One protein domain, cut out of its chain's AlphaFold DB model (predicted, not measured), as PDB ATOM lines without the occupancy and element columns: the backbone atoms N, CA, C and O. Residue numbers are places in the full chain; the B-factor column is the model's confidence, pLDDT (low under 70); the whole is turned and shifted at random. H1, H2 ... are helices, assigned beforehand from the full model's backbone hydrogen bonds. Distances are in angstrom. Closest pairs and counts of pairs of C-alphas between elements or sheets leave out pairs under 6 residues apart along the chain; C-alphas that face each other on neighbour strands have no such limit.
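AT A GLANCE: This is residues 5 to 88 of the 89 residues of an uncharacterized protein of Enterocloster bolteae (UniProt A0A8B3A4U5). A small body of four helices has a helical tail that sticks out from it: H3 and H4 form a hairpin splayed at 45 degrees, H2 crosses H4, and H1 comes near H3, while residues 73 to 88, the end of H4 and the whole of H5, stand free. Before H1, residues 5 to 18 form a long loop with no named element. The printed part has 84 residues, with five named helices in the order H1, H2, H3, H4, H5 and no named strand; the class is all helix. The whole is loose, with a radius of gyration of the C-alphas of 15.2 A, and elongated, spanning 49 by 26 by 20 A.

HOW THE PARTS SIT: After residues 5 to 18 comes H1, residues 19 to 27, which touches no helix but is near H3, residues 38 to 51; their closest C-alphas, those of Leu 19 and Ala 49, are 8.0 A apart. H1 and H3 run opposite ways at a steep tilt of 40 degrees. H2, residues 30 to 36, is close to H1 but not clearly touching it, with the C-alphas of Tyr 27 and Ile 33 closest at 6.4 A. H4, residues 57 to 75, touches H2 with its residues 65 to 72 alone; the closest C-alphas are those of Tyr 30 and Ala 68, 4.5 A apart, and the lines are only just about perpendicular, at 71 degrees. H3 and H4 form a helical hairpin, opposite ways at a steep tilt of 45 degrees; H4 touches H3 with residues 57 to 65 alone, and the closest C-alphas, Val 42 and Ala 61, are 5.2 A apart. H5, residues 79 to 86, touches no helix and is about perpendicular to H4, at 80 degrees. H1 and H4 are apart. Every O i to N i+4 pair is within hydrogen-bond range in H1, H2 and H4; in H3 it is 9 of 10 and in H5 3 of 4.

IN THESE COORDINATES: H1 begins at C-alpha 19, at (153.770, 102.279, 165.382), and H2 follows after 2 residues. From first to last C-alpha H3 measures 20.2 A and H4, the longest helix with 19 residues, 27.1 A. H4 begins at C-alpha 57, at (142.915, 106.886, 165.584). H5 ends at C-alpha 86, at (143.968, 135.801, 182.164).

THE WHOLE: The two C-alphas farthest apart, those of Glu 16 and Ala 88, are 50.7 A from each other. Without the free stretch the body has 68 residues and spans 32 by 20 by 18 A. The printed part has no cut, and the four links between helices are tight. The mean pLDDT of the printed part is 79.8, with residues 11 to 17 and 72 to 88 under 70.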
ATOM      1  N   GLN A   5     154.963 109.759 173.557       84.25
ATOM      2  CA  GLN A   5     154.818 108.418 174.122       84.25
ATOM      3  C   GLN A   5     153.568 108.244 175.004       84.25
ATOM      4  O   GLN A   5     153.093 107.124 175.178       84.25
ATOM      5  N   ASN A   6     153.002 109.342 175.524       85.31
ATOM      6  CA  ASN A   6     151.760 109.314 176.302       85.31
ATOM      7  C   ASN A   6     150.520 109.133 175.409       85.31
ATOM      8  O   ASN A   6     149.479 108.679 175.878       85.31
ATOM      9  N   ILE A   7     150.622 109.488 174.122       87.50
ATOM     10  CA  ILE A   7     149.527 109.384 173.144       87.50
ATOM     11  C   ILE A   7     149.709 108.140 172.262       87.50
ATOM     12  O   ILE A   7     148.750 107.418 171.963       87.50
ATOM     13  N   ILE A   8     150.952 107.884 171.856       86.06
ATOM     14  CA  ILE A   8     151.374 106.708 171.106       86.06
ATOM     15  C   ILE A   8     152.289 105.882 172.014       86.06
ATOM     16  O   ILE A   8     153.475 106.189 172.109       86.06
ATOM     17  N   PRO A   9     151.772 104.842 172.690       80.06
ATOM     18  CA  PRO A   9     152.583 104.059 173.606       80.06
ATOM     19  C   PRO A   9     153.690 103.320 172.851       80.06
ATOM     20  O   PRO A   9     153.455 102.713 171.803       80.06
ATOM     21  N   ILE A  10     154.891 103.344 173.421       78.38
ATOM     22  CA  ILE A  10     156.014 102.541 172.944       78.38
ATOM     23  C   ILE A  10     155.724 101.092 173.337       78.38
ATOM     24  O   ILE A  10     155.614 100.761 174.517       78.38
ATOM     25  N   SER A  11     155.559 100.220 172.346       68.50
ATOM     26  CA  SER A  11     155.343  98.799 172.604       68.50
ATOM     27  C   SER A  11     156.693  98.100 172.736       68.50
ATOM     28  O   SER A  11     157.412  97.962 171.756       68.50
ATOM     29  N   SER A  12     157.028  97.618 173.933       63.31
ATOM     30  CA  SER A  12     158.265  96.858 174.189       63.31
ATOM     31  C   SER A  12     158.303  95.487 173.490       63.31
ATOM     32  O   SER A  12     159.366  94.880 173.412       63.31
ATOM     33  N   ARG A  13     157.163  94.986 172.988       57.69
ATOM     34  CA  ARG A  13     157.049  93.618 172.450       57.69
ATOM     35  C   ARG A  13     157.717  93.395 171.092       57.69
ATOM     36  O   ARG A  13     157.958  92.247 170.749       57.69
ATOM     37  N   TYR A  14     158.017  94.454 170.346       54.19
ATOM     38  CA  TYR A  14     158.713  94.370 169.063       54.19
ATOM     39  C   TYR A  14     159.670  95.555 168.989       54.19
ATOM     40  O   TYR A  14     159.227  96.682 168.828       54.19
ATOM     41  N   LEU A  15     160.966  95.324 169.198       53.91
ATOM     42  CA  LEU A  15     161.984  96.385 169.173       53.91
ATOM     43  C   LEU A  15     162.159  96.996 167.771       53.91
ATOM     44  O   LEU A  15     162.591  98.137 167.655       53.91
ATOM     45  N   GLU A  16     161.737  96.281 166.728       49.28
ATOM     46  CA  GLU A  16     161.739  96.731 165.339       49.28
ATOM     47  C   GLU A  16     160.293  96.769 164.813       49.28
ATOM     48  O   GLU A  16     159.541  95.810 164.993       49.28
ATOM     49  N   ASN A  17     159.897  97.868 164.156       57.41
ATOM     50  CA  ASN A  17     158.561  98.100 163.567       57.41
ATOM     51  C   ASN A  17     157.418  98.381 164.569       57.41
ATOM     52  O   ASN A  17     156.321  97.821 164.472       57.41
ATOM     53  N   THR A  18     157.644  99.261 165.552       75.69
ATOM     54  CA  THR A  18     156.522  99.791 166.348       75.69
ATOM     55  C   THR A  18     155.875 100.980 165.650       75.69
ATOM     56  O   THR A  18     156.561 101.831 165.091       75.69
ATOM     57  N   LEU A  19     154.552 101.111 165.811       86.00
ATOM     58  CA  LEU A  19     153.770 102.279 165.382       86.00
ATOM     59  C   LEU A  19     154.436 103.608 165.775       86.00
ATOM     60  O   LEU A  19     154.315 104.593 165.054       86.00
ATOM     61  N   PHE A  20     155.130 103.640 166.917       88.19
ATOM     62  CA  PHE A  20     155.868 104.808 167.385       88.19
ATOM     63  C   PHE A  20     157.032 105.180 166.459       88.19
ATOM     64  O   PHE A  20     157.162 106.350 166.107       88.19
ATOM     65  N   PHE A  21     157.858 104.213 166.057       87.06
ATOM     66  CA  PHE A  21     158.987 104.474 165.162       87.06
ATOM     67  C   PHE A  21     158.502 104.932 163.788       87.06
ATOM     68  O   PHE A  21     158.923 105.995 163.336       87.06
ATOM     69  N   ASP A  22     157.529 104.232 163.205       90.25
ATOM     70  CA  ASP A  22     156.959 104.595 161.899       90.25
ATOM     71  C   ASP A  22     156.294 105.981 161.939       90.25
ATOM     72  O   ASP A  22     156.308 106.744 160.971       90.25
ATOM     73  N   PHE A  23     155.719 106.342 163.089       92.19
ATOM     74  CA  PHE A  23     155.163 107.670 163.310       92.19
ATOM     75  C   PHE A  23     156.257 108.745 163.329       92.19
ATOM     76  O   PHE A  23     156.116 109.774 162.661       92.19
ATOM     77  N   VAL A  24     157.332 108.523 164.091       90.75
ATOM     78  CA  VAL A  24     158.450 109.471 164.185       90.75
ATOM     79  C   VAL A  24     159.133 109.620 162.829       90.75
ATOM     80  O   VAL A  24     159.425 110.744 162.435       90.75
ATOM     81  N   GLU A  25     159.318 108.535 162.083       91.94
ATOM     82  CA  GLU A  25     159.896 108.578 160.739       91.94
ATOM     83  C   GLU A  25     159.017 109.378 159.767       91.94
ATOM     84  O   GLU A  25     159.502 110.278 159.076       91.94
ATOM     85  N   LYS A  26     157.703 109.114 159.753       93.81
ATOM     86  CA  LYS A  26     156.768 109.755 158.819       93.81
ATOM     87  C   LYS A  26     156.550 111.241 159.095       93.81
ATOM     88  O   LYS A  26     156.482 112.034 158.155       93.81
ATOM     89  N   TYR A  27     156.352 111.616 160.357       94.19
ATOM     90  CA  TYR A  27     155.932 112.976 160.718       94.19
ATOM     91  C   TYR A  27     157.072 113.845 161.253       94.19
ATOM     92  O   TYR A  27     156.981 115.067 161.150       94.19
ATOM     93  N   GLN A  28     158.152 113.229 161.744       92.62
ATOM     94  CA  GLN A  28     159.443 113.827 162.121       92.62
ATOM     95  C   GLN A  28     159.414 114.814 163.297       92.62
ATOM     96  O   GLN A  28     160.194 114.675 164.243       92.62
ATOM     97  N   SER A  29     158.538 115.818 163.281       91.69
ATOM     98  CA  SER A  29     158.443 116.831 164.330       91.69
ATOM     99  C   SER A  29     157.029 117.393 164.483       91.69
ATOM    100  O   SER A  29     156.206 117.349 163.570       91.69
ATOM    101  N   TYR A  30     156.754 117.982 165.651       91.38
ATOM    102  CA  TYR A  30     155.512 118.721 165.889       91.38
ATOM    103  C   TYR A  30     155.349 119.916 164.944       91.38
ATOM    104  O   TYR A  30     154.245 120.210 164.507       91.38
ATOM    105  N   GLU A  31     156.447 120.567 164.572       90.62
ATOM    106  CA  GLU A  31     156.420 121.702 163.653       90.62
ATOM    107  C   GLU A  31     155.902 121.298 162.269       90.62
ATOM    108  O   GLU A  31     154.985 121.931 161.746       90.62
ATOM    109  N   LYS A  32     156.390 120.177 161.719       93.31
ATOM    110  CA  LYS A  32     155.891 119.646 160.441       93.31
ATOM    111  C   LYS A  32     154.421 119.244 160.516       93.31
ATOM    112  O   LYS A  32     153.676 119.469 159.564       93.31
ATOM    113  N   ILE A  33     153.992 118.676 161.643       94.44
ATOM    114  CA  ILE A  33     152.582 118.338 161.880       94.44
ATOM    115  C   ILE A  33     151.715 119.597 161.871       94.44
ATOM    116  O   ILE A  33     150.699 119.629 161.177       94.44
ATOM    117  N   SER A  34     152.120 120.641 162.593       91.12
ATOM    118  CA  SER A  34     151.360 121.888 162.638       91.12
ATOM    119  C   SER A  34     151.315 122.586 161.280       91.12
ATOM    120  O   SER A  34     150.249 123.054 160.887       91.12
ATOM    121  N   GLN A  35     152.427 122.619 160.538       92.69
ATOM    122  CA  GLN A  35     152.485 123.203 159.190       92.69
ATOM    123  C   GLN A  35     151.570 122.474 158.191       92.69
ATOM    124  O   GLN A  35     151.088 123.075 157.234       92.69
ATOM    125  N   MET A  36     151.298 121.184 158.413       93.81
ATOM    126  CA  MET A  36     150.381 120.405 157.581       93.81
ATOM    127  C   MET A  36     148.919 120.853 157.739       93.81
ATOM    128  O   MET A  36     148.137 120.711 156.797       93.81
ATOM    129  N   GLY A  37     148.554 121.405 158.899       92.06
ATOM    130  CA  GLY A  37     147.189 121.786 159.254       92.06
ATOM    131  C   GLY A  37     146.332 120.607 159.734       92.06
ATOM    132  O   GLY A  37     146.466 119.474 159.261       92.06
ATOM    133  N   GLU A  38     145.410 120.888 160.657       94.19
ATOM    134  CA  GLU A  38     144.669 119.882 161.437       94.19
ATOM    135  C   GLU A  38     143.989 118.829 160.566       94.19
ATOM    136  O   GLU A  38     144.280 117.640 160.667       94.19
ATOM    137  N   LYS A  39     143.120 119.262 159.647       95.94
ATOM    138  CA  LYS A  39     142.326 118.358 158.808       95.94
ATOM    139  C   LYS A  39     143.206 117.428 157.965       95.94
ATOM    140  O   LYS A  39     142.893 116.247 157.812       95.94
ATOM    141  N   ARG A  40     144.312 117.947 157.419       97.06
ATOM    142  CA  ARG A  40     145.252 117.161 156.601       97.06
ATOM    143  C   ARG A  40     146.017 116.164 157.463       97.06
ATOM    144  O   ARG A  40     146.115 114.995 157.086       97.06
ATOM    145  N   PHE A  41     146.496 116.601 158.625       97.44
ATOM    146  CA  PHE A  41     147.171 115.721 159.566       97.44
ATOM    147  C   PHE A  41     146.245 114.610 160.072       97.44
ATOM    148  O   PHE A  41     146.620 113.442 160.004       97.44
ATOM    149  N   VAL A  42     145.022 114.938 160.500       96.56
ATOM    150  CA  VAL A  42     144.049 113.963 161.016       96.56
ATOM    151  C   VAL A  42     143.744 112.887 159.979       96.56
ATOM    152  O   VAL A  42     143.862 111.700 160.280       96.56
ATOM    153  N   ASN A  43     143.448 113.274 158.736       97.06
ATOM    154  CA  ASN A  43     143.199 112.310 157.662       97.06
ATOM    155  C   ASN A  43     144.433 111.439 157.371       97.06
ATOM    156  O   ASN A  43     144.321 110.217 157.247       97.06
ATOM    157  N   SER A  44     145.622 112.050 157.319       97.12
ATOM    158  CA  SER A  44     146.892 111.339 157.122       97.12
ATOM    159  C   SER A  44     147.172 110.336 158.245       97.12
ATOM    160  O   SER A  44     147.606 109.210 157.976       97.12
ATOM    161  N   TYR A  45     146.903 110.722 159.495       96.12
ATOM    162  CA  TYR A  45     147.106 109.881 160.667       96.12
ATOM    163  C   TYR A  45     146.085 108.747 160.735       96.12
ATOM    164  O   TYR A  45     146.458 107.633 161.081       96.12
ATOM    165  N   ILE A  46     144.819 108.976 160.377       94.81
ATOM    166  CA  ILE A  46     143.808 107.907 160.331       94.81
ATOM    167  C   ILE A  46     144.230 106.824 159.332       94.81
ATOM    168  O   ILE A  46     144.243 105.647 159.692       94.81
ATOM    169  N   ALA A  47     144.651 107.214 158.125       94.81
ATOM    170  CA  ALA A  47     145.140 106.272 157.116       94.81
ATOM    171  C   ALA A  47     146.411 105.534 157.572       94.81
ATOM    172  O   ALA A  47     146.562 104.335 157.341       94.81
ATOM    173  N   PHE A  48     147.323 106.231 158.256       93.69
ATOM    174  CA  PHE A  48     148.495 105.623 158.886       93.69
ATOM    175  C   PHE A  48     148.088 104.600 159.960       93.69
ATOM    176  O   PHE A  48     148.452 103.431 159.884       93.69
ATOM    177  N   ALA A  49     147.254 105.002 160.915       90.44
ATOM    178  CA  ALA A  49     146.808 104.187 162.038       90.44
ATOM    179  C   ALA A  49     146.033 102.933 161.602       90.44
ATOM    180  O   ALA A  49     146.142 101.898 162.262       90.44
ATOM    181  N   GLN A  50     145.293 102.997 160.491       89.19
ATOM    182  CA  GLN A  50     144.622 101.838 159.895       89.19
ATOM    183  C   GLN A  50     145.619 100.744 159.480       89.19
ATOM    184  O   GLN A  50     145.378  99.574 159.780       89.19
ATOM    185  N   LYS A  51     146.765 101.108 158.883       87.62
ATOM    186  CA  LYS A  51     147.824 100.145 158.511       87.62
ATOM    187  C   LYS A  51     148.386  99.408 159.726       87.62
ATOM    188  O   LYS A  51     148.639  98.211 159.658       87.62
ATOM    189  N   HIS A  52     148.481 100.100 160.859       84.38
ATOM    190  CA  HIS A  52     148.960  99.537 162.125       84.38
ATOM    191  C   HIS A  52     147.836  98.983 163.021       84.38
ATOM    192  O   HIS A  52     148.074  98.696 164.194       84.38
ATOM    193  N   ARG A  53     146.600  98.853 162.505       84.00
ATOM    194  CA  ARG A  53     145.416  98.355 163.241       84.00
ATOM    195  C   ARG A  53     145.173  99.077 164.577       84.00
ATOM    196  O   ARG A  53     144.681  98.498 165.548       84.00
ATOM    197  N   CYS A  54     145.513 100.360 164.633       81.62
ATOM    198  CA  CYS A  54     145.413 101.168 165.839       81.62
ATOM    199  C   CYS A  54     143.980 101.673 166.044       81.62
ATOM    200  O   CYS A  54     143.410 102.367 165.200       81.62
ATOM    201  N   ARG A  55     143.398 101.353 167.205       83.06
ATOM    202  CA  ARG A  55     142.069 101.831 167.611       83.06
ATOM    203  C   ARG A  55     142.127 103.266 168.140       83.06
ATOM    204  O   ARG A  55     143.137 103.694 168.714       83.06
ATOM    205  N   GLY A  56     141.014 103.987 167.990       87.06
ATOM    206  CA  GLY A  56     140.869 105.366 168.469       87.06
ATOM    207  C   GLY A  56     141.743 106.369 167.710       87.06
ATOM    208  O   GLY A  56     142.198 107.350 168.294       87.06
ATOM    209  N   SER A  57     142.007 106.102 166.428       90.25
ATOM    210  CA  SER A  57     142.915 106.886 165.584       90.25
ATOM    211  C   SER A  57     142.529 108.364 165.503       90.25
ATOM    212  O   SER A  57     143.407 109.211 165.608       90.25
ATOM    213  N   GLN A  58     141.236 108.690 165.414       92.38
ATOM    214  CA  GLN A  58     140.765 110.079 165.376       92.38
ATOM    215  C   GLN A  58     141.060 110.837 166.678       92.38
ATOM    216  O   GLN A  58     141.647 111.914 166.637       92.38
ATOM    217  N   LYS A  59     140.728 110.259 167.843       92.88
ATOM    218  CA  LYS A  59     141.010 110.878 169.152       92.88
ATOM    219  C   LYS A  59     142.512 111.103 169.352       92.88
ATOM    220  O   LYS A  59     142.917 112.155 169.834       92.88
ATOM    221  N   LYS A  60     143.336 110.130 168.950       92.62
ATOM    222  CA  LYS A  60     144.800 110.249 168.999       92.62
ATOM    223  C   LYS A  60     145.314 111.326 168.052       92.62
ATOM    224  O   LYS A  60     146.141 112.123 168.468       92.62
ATOM    225  N   ALA A  61     144.805 111.391 166.823       94.25
ATOM    226  CA  ALA A  61     145.199 112.422 165.868       94.25
ATOM    227  C   ALA A  61     144.945 113.830 166.422       94.25
ATOM    228  O   ALA A  61     145.840 114.669 166.397       94.25
ATOM    229  N   LEU A  62     143.759 114.069 166.985       95.31
ATOM    230  CA  LEU A  62     143.426 115.361 167.586       95.31
ATOM    231  C   LEU A  62     144.370 115.704 168.746       95.31
ATOM    232  O   LEU A  62     144.928 116.795 168.770       95.31
ATOM    233  N   ALA A  63     144.633 114.751 169.646       93.56
ATOM    234  CA  ALA A  63     145.556 114.959 170.763       93.56
ATOM    235  C   ALA A  63     146.992 115.276 170.303       93.56
ATOM    236  O   ALA A  63     147.655 116.135 170.880       93.56
ATOM    237  N   ILE A  64     147.478 114.610 169.250       93.81
ATOM    238  CA  ILE A  64     148.814 114.863 168.693       93.81
ATOM    239  C   ILE A  64     148.879 116.251 168.057       93.81
ATOM    240  O   ILE A  64     149.862 116.964 168.251       93.81
ATOM    241  N   TYR A  65     147.850 116.631 167.297       94.62
ATOM    242  CA  TYR A  65     147.808 117.940 166.655       94.62
ATOM    243  C   TYR A  65     147.721 119.068 167.685       94.62
ATOM    244  O   TYR A  65     148.430 120.062 167.561       94.62
ATOM    245  N   GLN A  66     146.919 118.890 168.734       92.00
ATOM    246  CA  GLN A  66     146.857 119.832 169.845       92.00
ATOM    247  C   GLN A  66     148.226 119.983 170.520       92.00
ATOM    248  O   GLN A  66     148.717 121.099 170.633       92.00
ATOM    249  N   ALA A  67     148.900 118.879 170.859       90.75
ATOM    250  CA  ALA A  67     150.247 118.929 171.433       90.75
ATOM    251  C   ALA A  67     151.261 119.627 170.505       90.75
ATOM    252  O   ALA A  67     152.168 120.320 170.970       90.75
ATOM    253  N   ALA A  68     151.105 119.462 169.188       90.25
ATOM    254  CA  ALA A  68     151.934 120.137 168.203       90.25
ATOM    255  C   ALA A  68     151.701 121.656 168.185       90.25
ATOM    256  O   ALA A  68     152.666 122.424 168.191       90.25
ATOM    257  N   SER A  69     150.435 122.072 168.208       87.50
ATOM    258  CA  SER A  69     150.027 123.476 168.266       87.50
ATOM    259  C   SER A  69     150.452 124.131 169.582       87.50
ATOM    260  O   SER A  69     151.099 125.175 169.558       87.50
ATOM    261  N   ASP A  70     150.203 123.493 170.725       82.62
ATOM    262  CA  ASP A  70     150.557 124.012 172.054       82.62
ATOM    263  C   ASP A  70     152.074 124.203 172.205       82.62
ATOM    264  O   ASP A  70     152.537 125.189 172.787       82.62
ATOM    265  N   GLY A  71     152.873 123.305 171.617       71.06
ATOM    266  CA  GLY A  71     154.328 123.446 171.563       71.06
ATOM    267  C   GLY A  71     154.800 124.667 170.762       71.06
ATOM    268  O   GLY A  71     155.822 125.262 171.106       71.06
ATOM    269  N   ILE A  72     154.061 125.079 169.729       60.38
ATOM    270  CA  ILE A  72     154.336 126.317 168.978       60.38
ATOM    271  C   ILE A  72     153.922 127.531 169.791       60.38
ATOM    272  O   ILE A  72     154.692 128.483 169.893       60.38
ATOM    273  N   ILE A  73     152.741 127.480 170.405       57.75
ATOM    274  CA  ILE A  73     152.215 128.568 171.227       57.75
ATOM    275  C   ILE A  73     153.192 128.829 172.397       57.75
ATOM    276  O   ILE A  73     153.569 129.974 172.628       57.75
ATOM    277  N   THR A  74     153.746 127.781 173.021       55.69
ATOM    278  CA  THR A  74     154.757 127.880 174.100       55.69
ATOM    279  C   THR A  74     156.114 128.431 173.645       55.69
ATOM    280  O   THR A  74     156.798 129.103 174.414       55.69
ATOM    281  N   ARG A  75     156.532 128.160 172.402       53.94
ATOM    282  CA  ARG A  75     157.792 128.678 171.830       53.94
ATOM    283  C   ARG A  75     157.636 130.055 171.184       53.94
ATOM    284  O   ARG A  75     158.639 130.713 170.921       53.94
ATOM    285  N   SER A  76     156.403 130.487 170.926       48.69
ATOM    286  CA  SER A  76     156.103 131.823 170.435       48.69
ATOM    287  C   SER A  76     156.216 132.827 171.590       48.69
ATOM    288  O   SER A  76     155.542 132.663 172.610       48.69
ATOM    289  N   PRO A  77     157.007 133.906 171.455       54.09
ATOM    290  CA  PRO A  77     157.169 134.927 172.494       54.09
ATOM    291  C   PRO A  77     155.882 135.720 172.805       54.09
ATOM    292  O   PRO A  77     155.919 136.654 173.599       54.09
ATOM    293  N   MET A  78     154.739 135.367 172.204       49.44
ATOM    294  CA  MET A  78     153.453 136.043 172.382       49.44
ATOM    295  C   MET A  78     152.666 135.574 173.628       49.44
ATOM    296  O   MET A  78     151.813 136.306 174.129       49.44
ATOM    297  N   LEU A  79     152.955 134.387 174.178       54.12
ATOM    298  CA  LEU A  79     152.243 133.851 175.351       54.12
ATOM    299  C   LEU A  79     152.539 134.458 176.732       54.12
ATOM    300  O   LEU A  79     151.629 134.407 177.566       54.12
ATOM    301  N   PRO A  80     153.721 135.031 177.038       52.72
ATOM    302  CA  PRO A  80     153.953 135.623 178.355       52.72
ATOM    303  C   PRO A  80     152.974 136.763 178.670       52.72
ATOM    304  O   PRO A  80     152.789 137.108 179.834       52.72
ATOM    305  N   LEU A  81     152.338 137.344 177.645       52.69
ATOM    306  CA  LEU A  81     151.364 138.418 177.797       52.69
ATOM    307  C   LEU A  81     149.939 137.887 178.005       52.69
ATOM    308  O   LEU A  81     149.262 138.344 178.920       52.69
ATOM    309  N   LEU A  82     149.486 136.886 177.244       51.62
ATOM    310  CA  LEU A  82     148.107 136.381 177.363       51.62
ATOM    311  C   LEU A  82     147.842 135.648 178.688       51.62
ATOM    312  O   LEU A  82     146.777 135.823 179.276       51.62
ATOM    313  N   LEU A  83     148.821 134.905 179.213       52.94
ATOM    314  CA  LEU A  83     148.700 134.275 180.536       52.94
ATOM    315  C   LEU A  83     148.734 135.296 181.685       52.94
ATOM    316  O   LEU A  83     148.132 135.057 182.729       52.94
ATOM    317  N   ARG A  84     149.378 136.457 181.493       49.12
ATOM    318  CA  ARG A  84     149.326 137.563 182.465       49.12
ATOM    319  C   ARG A  84     147.970 138.271 182.476       49.12
ATOM    320  O   ARG A  84     147.533 138.676 183.545       49.12
ATOM    321  N   TYR A  85     147.296 138.384 181.331       45.66
ATOM    322  CA  TYR A  85     145.959 138.986 181.251       45.66
ATOM    323  C   TYR A  85     144.851 138.078 181.805       45.66
ATOM    324  O   TYR A  85     143.907 138.576 182.407       45.66
ATOM    325  N   LEU A  86     144.966 136.754 181.654       50.47
ATOM    326  CA  LEU A  86     143.968 135.801 182.164       50.47
ATOM    327  C   LEU A  86     144.094 135.495 183.664       50.47
ATOM    328  O   LEU A  86     143.174 134.923 184.235       50.47
ATOM    329  N   SER A  87     145.199 135.885 184.306       48.16
ATOM    330  CA  SER A  87     145.376 135.777 185.761       48.16
ATOM    331  C   SER A  87     145.028 137.078 186.504       48.16
ATOM    332  O   SER A  87     145.324 137.185 187.694       48.16
ATOM    333  N   ALA A  88     144.456 138.071 185.810       46.38
ATOM    334  CA  ALA A  88     144.132 139.394 186.349       46.38
ATOM    335  C   ALA A  88     142.618 139.673 186.495       46.38
ATOM    336  O   ALA A  88     142.251 140.822 186.739       46.38
TER     337      ALA A  88